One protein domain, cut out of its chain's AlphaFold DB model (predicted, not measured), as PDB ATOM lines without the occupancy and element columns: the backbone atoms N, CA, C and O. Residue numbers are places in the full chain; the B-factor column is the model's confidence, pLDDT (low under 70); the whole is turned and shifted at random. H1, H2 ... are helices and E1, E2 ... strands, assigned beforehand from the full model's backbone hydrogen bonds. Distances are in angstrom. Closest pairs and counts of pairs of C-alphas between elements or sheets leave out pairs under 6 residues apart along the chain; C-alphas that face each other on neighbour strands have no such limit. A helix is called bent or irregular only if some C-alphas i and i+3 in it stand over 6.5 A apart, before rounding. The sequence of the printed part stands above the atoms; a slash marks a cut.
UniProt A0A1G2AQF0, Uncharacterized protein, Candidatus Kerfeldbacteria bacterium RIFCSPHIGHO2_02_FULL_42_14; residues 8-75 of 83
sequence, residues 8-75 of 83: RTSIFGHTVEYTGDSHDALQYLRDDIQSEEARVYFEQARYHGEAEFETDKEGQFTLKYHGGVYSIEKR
ATOM      1  N   ARG A   8     222.088 279.724 358.636       95.50
ATOM      2  CA  ARG A   8     220.699 280.117 358.394       95.50
ATOM      3  C   ARG A   8     220.180 279.461 357.120       95.50
ATOM      4  O   ARG A   8     220.910 279.356 356.138       95.50
ATOM      5  N   THR A   9     218.924 279.037 357.134       96.44
ATOM      6  CA  THR A   9     218.224 278.471 355.976       96.44
ATOM      7  C   THR A   9     216.738 278.835 356.004       96.44
ATOM      8  O   THR A   9     216.270 279.506 356.924       96.44
ATOM      9  N   SER A  10     215.998 278.399 354.985       96.31
ATOM     10  CA  SER A  10     214.540 278.454 354.942       96.31
ATOM     11  C   SER A  10     213.962 277.039 354.898       96.31
ATOM     12  O   SER A  10     214.406 276.222 354.088       96.31
ATOM     13  N   ILE A  11     212.983 276.756 355.756       96.19
ATOM     14  CA  ILE A  11     212.188 275.521 355.750       96.19
ATOM     15  C   ILE A  11     210.727 275.926 355.573       96.19
ATOM     16  O   ILE A  11     210.171 276.625 356.413       96.19
ATOM     17  N   PHE A  12     210.124 275.544 354.446       94.75
ATOM     18  CA  PHE A  12     208.719 275.833 354.118       94.75
ATOM     19  C   PHE A  12     208.295 277.310 354.292       94.75
ATOM     20  O   PHE A  12     207.132 277.596 354.567       94.75
ATOM     21  N   GLY A  13     209.224 278.257 354.104       94.25
ATOM     22  CA  GLY A  13     208.984 279.697 354.262       94.25
ATOM     23  C   GLY A  13     209.339 280.268 355.641       94.25
ATOM     24  O   GLY A  13     209.260 281.480 355.832       94.25
ATOM     25  N   HIS A  14     209.773 279.435 356.585       96.56
ATOM     26  CA  HIS A  14     210.269 279.850 357.895       96.56
ATOM     27  C   HIS A  14     211.785 280.032 357.869       96.56
ATOM     28  O   HIS A  14     212.510 279.155 357.402       96.56
ATOM     29  N   THR A  15     212.277 281.158 358.390       97.69
ATOM     30  CA  THR A  15     213.721 281.378 358.554       97.69
ATOM     31  C   THR A  15     214.205 280.604 359.772       97.69
ATOM     32  O   THR A  15     213.705 280.849 360.867       97.69
ATOM     33  N   VAL A  16     215.172 279.707 359.588       97.50
ATOM     34  CA  VAL A  16     215.693 278.833 360.648       97.50
ATOM     35  C   VAL A  16     217.195 279.020 360.798       97.50
ATOM     36  O   VAL A  16     217.939 278.968 359.815       97.50
ATOM     37  N   GLU A  17     217.633 279.216 362.033       96.75
ATOM     38  CA  GLU A  17     219.023 279.255 362.458       96.75
ATOM     39  C   GLU A  17     219.388 277.967 363.194       96.75
ATOM     40  O   GLU A  17     218.610 277.436 363.984       96.75
ATOM     41  N   TYR A  18     220.570 277.437 362.911       93.62
ATOM     42  CA  TYR A  18     221.025 276.173 363.480       93.62
ATOM     43  C   TYR A  18     222.552 276.133 363.544       93.62
ATOM     44  O   TYR A  18     223.238 276.804 362.763       93.62
ATOM     45  N   THR A  19     223.093 275.336 364.461       89.88
ATOM     46  CA  THR A  19     224.527 275.029 364.519       89.88
ATOM     47  C   THR A  19     224.819 273.653 363.916       89.88
ATOM     48  O   THR A  19     223.898 272.918 363.551       89.88
ATOM     49  N   GLY A  20     226.101 273.301 363.760       85.00
ATOM     50  CA  GLY A  20     226.508 272.016 363.178       85.00
ATOM     51  C   GLY A  20     225.880 270.808 363.880       85.00
ATOM     52  O   GLY A  20     225.413 269.893 363.206       85.00
ATOM     53  N   ASP A  21     225.764 270.874 365.204       82.69
ATOM     54  CA  ASP A  21     225.219 269.806 366.051       82.69
ATOM     55  C   ASP A  21     223.703 269.607 365.904       82.69
ATOM     56  O   ASP A  21     223.149 268.606 366.358       82.69
ATOM     57  N   SER A  22     223.024 270.549 365.245       87.12
ATOM     58  CA  SER A  22     221.584 270.503 364.964       87.12
ATOM     59  C   SER A  22     221.278 270.173 363.498       87.12
ATOM     60  O   SER A  22     220.159 270.396 363.033       87.12
ATOM     61  N   HIS A  23     222.257 269.666 362.738       89.56
ATOM     62  CA  HIS A  23     222.051 269.325 361.328       89.56
ATOM     63  C   HIS A  23     221.001 268.223 361.133       89.56
ATOM     64  O   HIS A  23     220.182 268.334 360.223       89.56
ATOM     65  N   ASP A  24     220.972 267.220 362.011       90.50
ATOM     66  CA  ASP A  24     220.000 266.123 361.931       90.50
ATOM     67  C   ASP A  24     218.569 266.618 362.158       90.50
ATOM     68  O   ASP A  24     217.662 266.267 361.413       90.50
ATOM     69  N   ALA A  25     218.370 267.517 363.121       92.69
ATOM     70  CA  ALA A  25     217.082 268.161 363.357       92.69
ATOM     71  C   ALA A  25     216.610 268.999 362.162       92.69
ATOM     72  O   ALA A  25     215.423 269.028 361.837       92.69
ATOM     73  N   LEU A  26     217.549 269.671 361.490       94.69
ATOM     74  CA  LEU A  26     217.258 270.414 360.273       94.69
ATOM     75  C   LEU A  26     216.825 269.482 359.137       94.69
ATOM     76  O   LEU A  26     215.855 269.787 358.445       94.69
ATOM     77  N   GLN A  27     217.550 268.377 358.934       93.88
ATOM     78  CA  GLN A  27     217.207 267.369 357.933       93.88
ATOM     79  C   GLN A  27     215.831 266.771 358.230       93.88
ATOM     80  O   GLN A  27     214.994 266.726 357.335       93.88
ATOM     81  N   TYR A  28     215.567 266.441 359.493       95.06
ATOM     82  CA  TYR A  28     214.299 265.876 359.926       95.06
ATOM     83  C   TYR A  28     213.113 266.777 359.571       95.06
ATOM     84  O   TYR A  28     212.207 266.363 358.852       95.06
ATOM     85  N   LEU A  29     213.161 268.051 359.988       95.62
ATOM     86  CA  LEU A  29     212.094 269.022 359.724       95.62
ATOM     87  C   LEU A  29     211.934 269.366 358.235       95.62
ATOM     88  O   LEU A  29     210.870 269.842 357.846       95.62
ATOM     89  N   ARG A  30     212.983 269.211 357.417       96.00
ATOM     90  CA  ARG A  30     212.966 269.595 355.997       96.00
ATOM     91  C   ARG A  30     212.581 268.444 355.071       96.00
ATOM     92  O   ARG A  30     211.840 268.676 354.119       96.00
ATOM     93  N   ASP A  31     213.130 267.260 355.326       94.75
ATOM     94  CA  ASP A  31     213.186 266.163 354.359       94.75
ATOM     95  C   ASP A  31     212.509 264.879 354.863       94.75
ATOM     96  O   ASP A  31     211.957 264.146 354.041       94.75
ATOM     97  N   ASP A  32     212.537 264.597 356.173       94.38
ATOM     98  CA  ASP A  32     212.133 263.276 356.685       94.38
ATOM     99  C   ASP A  32     210.641 263.199 357.036       94.38
ATOM    100  O   ASP A  32     210.014 262.153 356.857       94.38
ATOM    101  N   ILE A  33     210.047 264.307 357.491       94.19
ATOM    102  CA  ILE A  33     208.612 264.380 357.803       94.19
ATOM    103  C   ILE A  33     207.818 265.134 356.741       94.19
ATOM    104  O   ILE A  33     208.344 265.914 355.942       94.19
ATOM    105  N   GLN A  34     206.501 264.916 356.743       95.94
ATOM    106  CA  GLN A  34     205.597 265.639 355.853       95.94
ATOM    107  C   GLN A  34     205.607 267.137 356.177       95.94
ATOM    108  O   GLN A  34     205.695 267.543 357.336       95.94
ATOM    109  N   SER A  35     205.456 267.975 355.150       94.88
ATOM    110  CA  SER A  35     205.530 269.431 355.316       94.88
ATOM    111  C   SER A  35     204.477 269.980 356.287       94.88
ATOM    112  O   SER A  35     204.726 270.927 357.032       94.88
ATOM    113  N   GLU A  36     203.301 269.357 356.308       96.19
ATOM    114  CA  GLU A  36     202.191 269.648 357.207       96.19
ATOM    115  C   GLU A  36     202.540 269.316 358.659       96.19
ATOM    116  O   GLU A  36     202.187 270.078 359.551       96.19
ATOM    117  N   GLU A  37     203.272 268.228 358.892       95.62
ATOM    118  CA  GLU A  37     203.743 267.841 360.222       95.62
ATOM    119  C   GLU A  37     204.836 268.797 360.711       95.62
ATOM    120  O   GLU A  37     204.753 269.317 361.823       95.62
ATOM    121  N   ALA A  38     205.797 269.138 359.847       96.88
ATOM    122  CA  ALA A  38     206.815 270.138 360.157       96.88
ATOM    123  C   ALA A  38     206.189 271.483 360.557       96.88
ATOM    124  O   ALA A  38     206.608 272.100 361.538       96.88
ATOM    125  N   ARG A  39     205.149 271.928 359.835       96.81
ATOM    126  CA  ARG A  39     204.416 273.169 360.139       96.81
ATOM    127  C   ARG A  39     203.819 273.185 361.539       96.81
ATOM    128  O   ARG A  39     203.826 274.252 362.149       96.81
ATOM    129  N   VAL A  40     203.372 272.046 362.073       97.50
ATOM    130  CA  VAL A  40     202.850 271.981 363.447       97.50
ATOM    131  C   VAL A  40     203.921 272.417 364.447       97.50
ATOM    132  O   VAL A  40     203.626 273.237 365.312       97.50
ATOM    133  N   TYR A  41     205.174 271.972 364.303       98.00
ATOM    134  CA  TYR A  41     206.259 272.409 365.191       98.00
ATOM    135  C   TYR A  41     206.526 273.916 365.089       98.00
ATOM    136  O   TYR A  41     206.668 274.586 366.112       98.00
ATOM    137  N   PHE A  42     206.538 274.474 363.874       98.00
ATOM    138  CA  PHE A  42     206.701 275.921 363.679       98.00
ATOM    139  C   PHE A  42     205.548 276.721 364.295       98.00
ATOM    140  O   PHE A  42     205.778 277.749 364.932       98.00
ATOM    141  N   GLU A  43     204.308 276.259 364.143       97.88
ATOM    142  CA  GLU A  43     203.138 276.900 364.744       97.88
ATOM    143  C   GLU A  43     203.184 276.839 366.270       97.88
ATOM    144  O   GLU A  43     203.015 277.871 366.919       97.88
ATOM    145  N   GLN A  44     203.481 275.671 366.843       98.25
ATOM    146  CA  GLN A  44     203.633 275.500 368.288       98.25
ATOM    147  C   GLN A  44     204.714 276.435 368.840       98.25
ATOM    148  O   GLN A  44     204.439 277.213 369.754       98.25
ATOM    149  N   ALA A  45     205.894 276.475 368.211       98.06
ATOM    150  CA  ALA A  45     206.970 277.372 368.620       98.06
ATOM    151  C   ALA A  45     206.568 278.847 368.504       98.06
ATOM    152  O   ALA A  45     206.876 279.654 369.378       98.06
ATOM    153  N   ARG A  46     205.822 279.221 367.461       97.81
ATOM    154  CA  ARG A  46     205.329 280.590 367.298       97.81
ATOM    155  C   ARG A  46     204.323 280.995 368.376       97.81
ATOM    156  O   ARG A  46     204.361 282.144 368.816       97.81
ATOM    157  N   TYR A  47     203.412 280.101 368.764       97.88
ATOM    158  CA  TYR A  47     202.366 280.394 369.750       97.88
ATOM    159  C   TYR A  47     202.862 280.311 371.195       97.88
ATOM    160  O   TYR A  47     202.416 281.097 372.030       97.88
ATOM    161  N   HIS A  48     203.780 279.391 371.485       97.50
ATOM    162  CA  HIS A  48     204.229 279.088 372.846       97.50
ATOM    163  C   HIS A  48     205.649 279.577 373.150       97.50
ATOM    164  O   HIS A  48     206.072 279.548 374.301       97.50
ATOM    165  N   GLY A  49     206.370 280.071 372.144       97.44
ATOM    166  CA  GLY A  49     207.774 280.474 372.239       97.44
ATOM    167  C   GLY A  49     208.739 279.345 371.880       97.44
ATOM    168  O   GLY A  49     209.825 279.622 371.372       97.44
ATOM    169  N   GLU A  50     208.332 278.089 372.067       97.94
ATOM    170  CA  GLU A  50     209.122 276.912 371.717       97.94
ATOM    171  C   GLU A  50     208.261 275.676 371.423       97.94
ATOM    172  O   GLU A  50     207.089 275.615 371.796       97.94
ATOM    173  N   ALA A  51     208.844 274.706 370.723       97.69
ATOM    174  CA  ALA A  51     208.274 273.387 370.493       97.69
ATOM    175  C   ALA A  51     209.367 272.323 370.603       97.69
ATOM    176  O   ALA A  51     210.422 272.427 369.973       97.69
ATOM    177  N   GLU A  52     209.104 271.293 371.393       96.69
ATOM    178  CA  GLU A  52     210.000 270.153 371.550       96.69
ATOM    179  C   GLU A  52     209.689 269.077 370.509       96.69
ATOM    180  O   GLU A  52     208.525 268.834 370.186       96.69
ATOM    181  N   PHE A  53     210.727 268.422 369.993       94.50
ATOM    182  CA  PHE A  53     210.578 267.303 369.066       94.50
ATOM    183  C   PHE A  53     211.742 266.320 369.182       94.50
ATOM    184  O   PHE A  53     212.809 266.642 369.716       94.50
ATOM    185  N   GLU A  54     211.513 265.113 368.678       92.56
ATOM    186  CA  GLU A  54     212.506 264.048 368.593       92.56
ATOM    187  C   GLU A  54     212.754 263.689 367.130       92.56
ATOM    188  O   GLU A  54     211.854 263.810 366.295       92.56
ATOM    189  N   THR A  55     213.977 263.266 366.821       89.31
ATOM    190  CA  THR A  55     214.323 262.681 365.522       89.31
ATOM    191  C   THR A  55     214.413 261.161 365.626       89.31
ATOM    192  O   THR A  55     214.632 260.593 366.696       89.31
ATOM    193  N   ASP A  56     214.295 260.491 364.487       81.25
ATOM    194  CA  ASP A  56     214.426 259.040 364.343       81.25
ATOM    195  C   ASP A  56     215.850 258.511 364.622       81.25
ATOM    196  O   ASP A  56     216.022 257.332 364.930       81.25
ATOM    197  N   LYS A  57     216.871 259.374 364.546       73.88
ATOM    198  CA  LYS A  57     218.304 259.035 364.690       73.88
ATOM    199  C   LYS A  57     218.892 259.254 366.089       73.88
ATOM    200  O   LYS A  57     220.107 259.328 366.217       73.88
ATOM    201  N   GLU A  58     218.053 259.331 367.119       71.12
ATOM    202  CA  GLU A  58     218.419 259.717 368.491       71.12
ATOM    203  C   GLU A  58     218.817 261.197 368.609       71.12
ATOM    204  O   GLU A  58     219.980 261.599 368.525       71.12
ATOM    205  N   GLY A  59     217.825 262.040 368.875       81.00
ATOM    206  CA  GLY A  59     218.073 263.417 369.268       81.00
ATOM    207  C   GLY A  59     216.812 264.094 369.772       81.00
ATOM    208  O   GLY A  59     215.765 264.024 369.138       81.00
ATOM    209  N   GLN A  60     216.928 264.752 370.922       91.88
ATOM    210  CA  GLN A  60     215.880 265.599 371.475       91.88
ATOM    211  C   GLN A  60     216.237 267.046 371.162       91.88
ATOM    212  O   GLN A  60     217.315 267.518 371.524       91.88
ATOM    213  N   PHE A  61     215.336 267.762 370.505       94.56
ATOM    214  CA  PHE A  61     215.575 269.130 370.059       94.56
ATOM    215  C   PHE A  61     214.457 270.054 370.522       94.56
ATOM    216  O   PHE A  61     213.355 269.621 370.862       94.56
ATOM    217  N   THR A  62     214.772 271.342 370.569       96.56
ATOM    218  CA  THR A  62     213.817 272.420 370.811       96.56
ATOM    219  C   THR A  62     213.900 273.404 369.659       96.56
ATOM    220  O   THR A  62     214.978 273.905 369.340       96.56
ATOM    221  N   LEU A  63     212.761 273.681 369.037       97.44
ATOM    222  CA  LEU A  63     212.592 274.760 368.077       97.44
ATOM    223  C   LEU A  63     212.099 275.994 368.834       97.44
ATOM    224  O   LEU A  63     210.984 275.980 369.345       97.44
ATOM    225  N   LYS A  64     212.892 277.061 368.902       97.94
ATOM    226  CA  LYS A  64     212.519 278.316 369.571       97.94
ATOM    227  C   LYS A  64     212.133 279.381 368.563       97.94
ATOM    228  O   LYS A  64     212.687 279.428 367.468       97.94
ATOM    229  N   TYR A  65     211.203 280.253 368.934       98.06
ATOM    230  CA  TYR A  65     210.757 281.363 368.099       98.06
ATOM    231  C   TYR A  65     211.221 282.718 368.647       98.06
ATOM    232  O   TYR A  65     210.953 283.094 369.788       98.06
ATOM    233  N   HIS A  66     211.857 283.500 367.779       96.19
ATOM    234  CA  HIS A  66     212.408 284.821 368.066       96.19
ATOM    235  C   HIS A  66     211.882 285.850 367.061       96.19
ATOM    236  O   HIS A  66     212.601 286.325 366.183       96.19
ATOM    237  N   GLY A  67     210.593 286.190 367.162       91.88
ATOM    238  CA  GLY A  67     210.026 287.344 366.448       91.88
ATOM    239  C   GLY A  67     210.135 287.286 364.917       91.88
ATOM    240  O   GLY A  67     210.278 288.324 364.279       91.88
ATOM    241  N   GLY A  68     210.077 286.089 364.330       93.88
ATOM    242  CA  GLY A  68     210.110 285.858 362.877       93.88
ATOM    243  C   GLY A  68     211.233 284.925 362.427       93.88
ATOM    244  O   GLY A  68     211.216 284.442 361.295       93.88
ATOM    245  N   VAL A  69     212.177 284.641 363.321       97.38
ATOM    246  CA  VAL A  69     213.269 283.688 363.114       97.38
ATOM    247  C   VAL A  69     213.107 282.540 364.098       97.38
ATOM    248  O   VAL A  69     212.758 282.769 365.254       97.38
ATOM    249  N   TYR A  70     213.346 281.317 363.639       98.00
ATOM    250  CA  TYR A  70     213.391 280.138 364.492       98.00
ATOM    251  C   TYR A  70     214.837 279.722 364.733       98.00
ATOM    252  O   TYR A  70     215.668 279.879 363.841       98.00
ATOM    253  N   SER A  71     215.132 279.159 365.897       97.31
ATOM    254  CA  SER A  71     216.420 278.534 366.203       97.31
ATOM    255  C   SER A  71     216.212 277.095 366.662       97.31
ATOM    256  O   SER A  71     215.200 276.779 367.287       97.31
ATOM    257  N   ILE A  72     217.147 276.210 366.318       95.69
ATOM    258  CA  ILE A  72     217.153 274.823 366.792       95.69
ATOM    259  C   ILE A  72     218.248 274.671 367.841       95.69
ATOM    260  O   ILE A  72     219.405 275.005 367.588       95.69
ATOM    261  N   GLU A  73     217.878 274.124 368.994       93.38
ATOM    262  CA  GLU A  73     218.802 273.760 370.063       93.38
ATOM    263  C   GLU A  73     218.684 272.266 370.372       93.38
ATOM    264  O   GLU A  73     217.582 271.740 370.559       93.38
ATOM    265  N   LYS A  74     219.825 271.573 370.443       91.25
ATOM    266  CA  LYS A  74     219.882 270.198 370.940       91.25
ATOM    267  C   LYS A  74     219.737 270.209 372.459       91.25
ATOM    268  O   LYS A  74     220.406 270.979 373.146       91.25
ATOM    269  N   ARG A  75     218.875 269.344 372.982       89.69
ATOM    270  CA  ARG A  75     218.768 269.092 374.416       89.69
ATOM    271  C   ARG A  75     219.748 267.991 374.784       89.69
ATOM    272  O   ARG A  75     219.754 266.923 374.173       89.69
TER     273      ARG A  75
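Overview. This is residues 8 to 75 of the 83 residues of an uncharacterized protein of Candidatus Kerfeldbacteria bacterium RIFCSPHIGHO2_02_FULL_42_14 (UniProt A0A1G2AQF0). A five-strand sheet, strongly twisted and curled, wraps round helix H1, and a second helix, H2, packs on the same face over E4 and E3; no named helix covers the other face. The two layers, helices H1 and H2 on one face of the sheet, make a rounded body with spans of 29 by 22 by 20 A. The 68 printed residues hold two named helices and five named strands in the order E1 E2 H1 H2 E3 E4 E5, class mixed, helices and strands. The sheet is mixed, with strand order E1, E2, E5, E4, E3. The whole is compact, with a radius of gyration of the C-alphas of 10.4 A.

Along the chain. E1, residues 8 to 11, begins at C-alpha 8 (220.699, 280.117, 358.394) and is 10.0 A long. E2 is residues 14 to 18, 12.7 A. H1 is residues 20 to 32, 18.0 A; it is irregular, with C-alphas 21 and 24 at 7.6 A. H2, residues 35 to 48, is 20.1 A long and begins at C-alpha 35 (205.530, 269.431, 355.316). E3 is residues 50 to 55, 16.4 A, and E4 residues 59 to 66, 22.2 A. E5, residues 69 to 74, is 16.9 A long and ends at C-alpha 74 (219.882, 270.198, 370.940).

Arrangement. E1, an edge strand, and E2 form an antiparallel hairpin, with N 9 and O 16 at 2.9 A. E2 and E5 are parallel, with N 17 and O 70 at 2.8 A. E5 and E4 are antiparallel, with N 64 and O 71 at 2.8 A, and E4 and E3 are antiparallel, with N 53 and O 61 at 3.0 A; both pairs are hairpins. E3 E4 E5 form a meander, each strand the antiparallel neighbour of the one before. E2, H1 H2, E3 form a split strand-helix-strand unit, its two strands running the same way with E5 and E4 between them; its crossover is left-handed. H1 is on the sheet, which curls round it; the closest C-alphas of H1 and E5 are those of Ser 22 and Lys 74, 6.2 A apart. H2 is on the same face; its closest C-alphas to E3 are those of Ala 45 and Ala 51, 4.6 A. H1 and H2 only just touch, with 3 pairs of C-alphas within 8 A, and only at the corner by their link, H1 with residues 29 to 30 alone and H2 with residues 35 to 38 alone; the closest C-alphas, of Leu 29 and Ala 38, are 5.4 A apart. They run opposite ways at a steep tilt of 55 degrees. O i to N i+4 pairs within hydrogen-bond range number 7 of 9 in H1 and 9 of 10 in H2.

Size, cuts and confidence. The two C-alphas farthest apart, of Lys 57 and Gly 67, are at 29.5 A. The printed part has no cut, and its six links are tight. The mean pLDDT of the printed part is 93.9, and no printed residue is under 70.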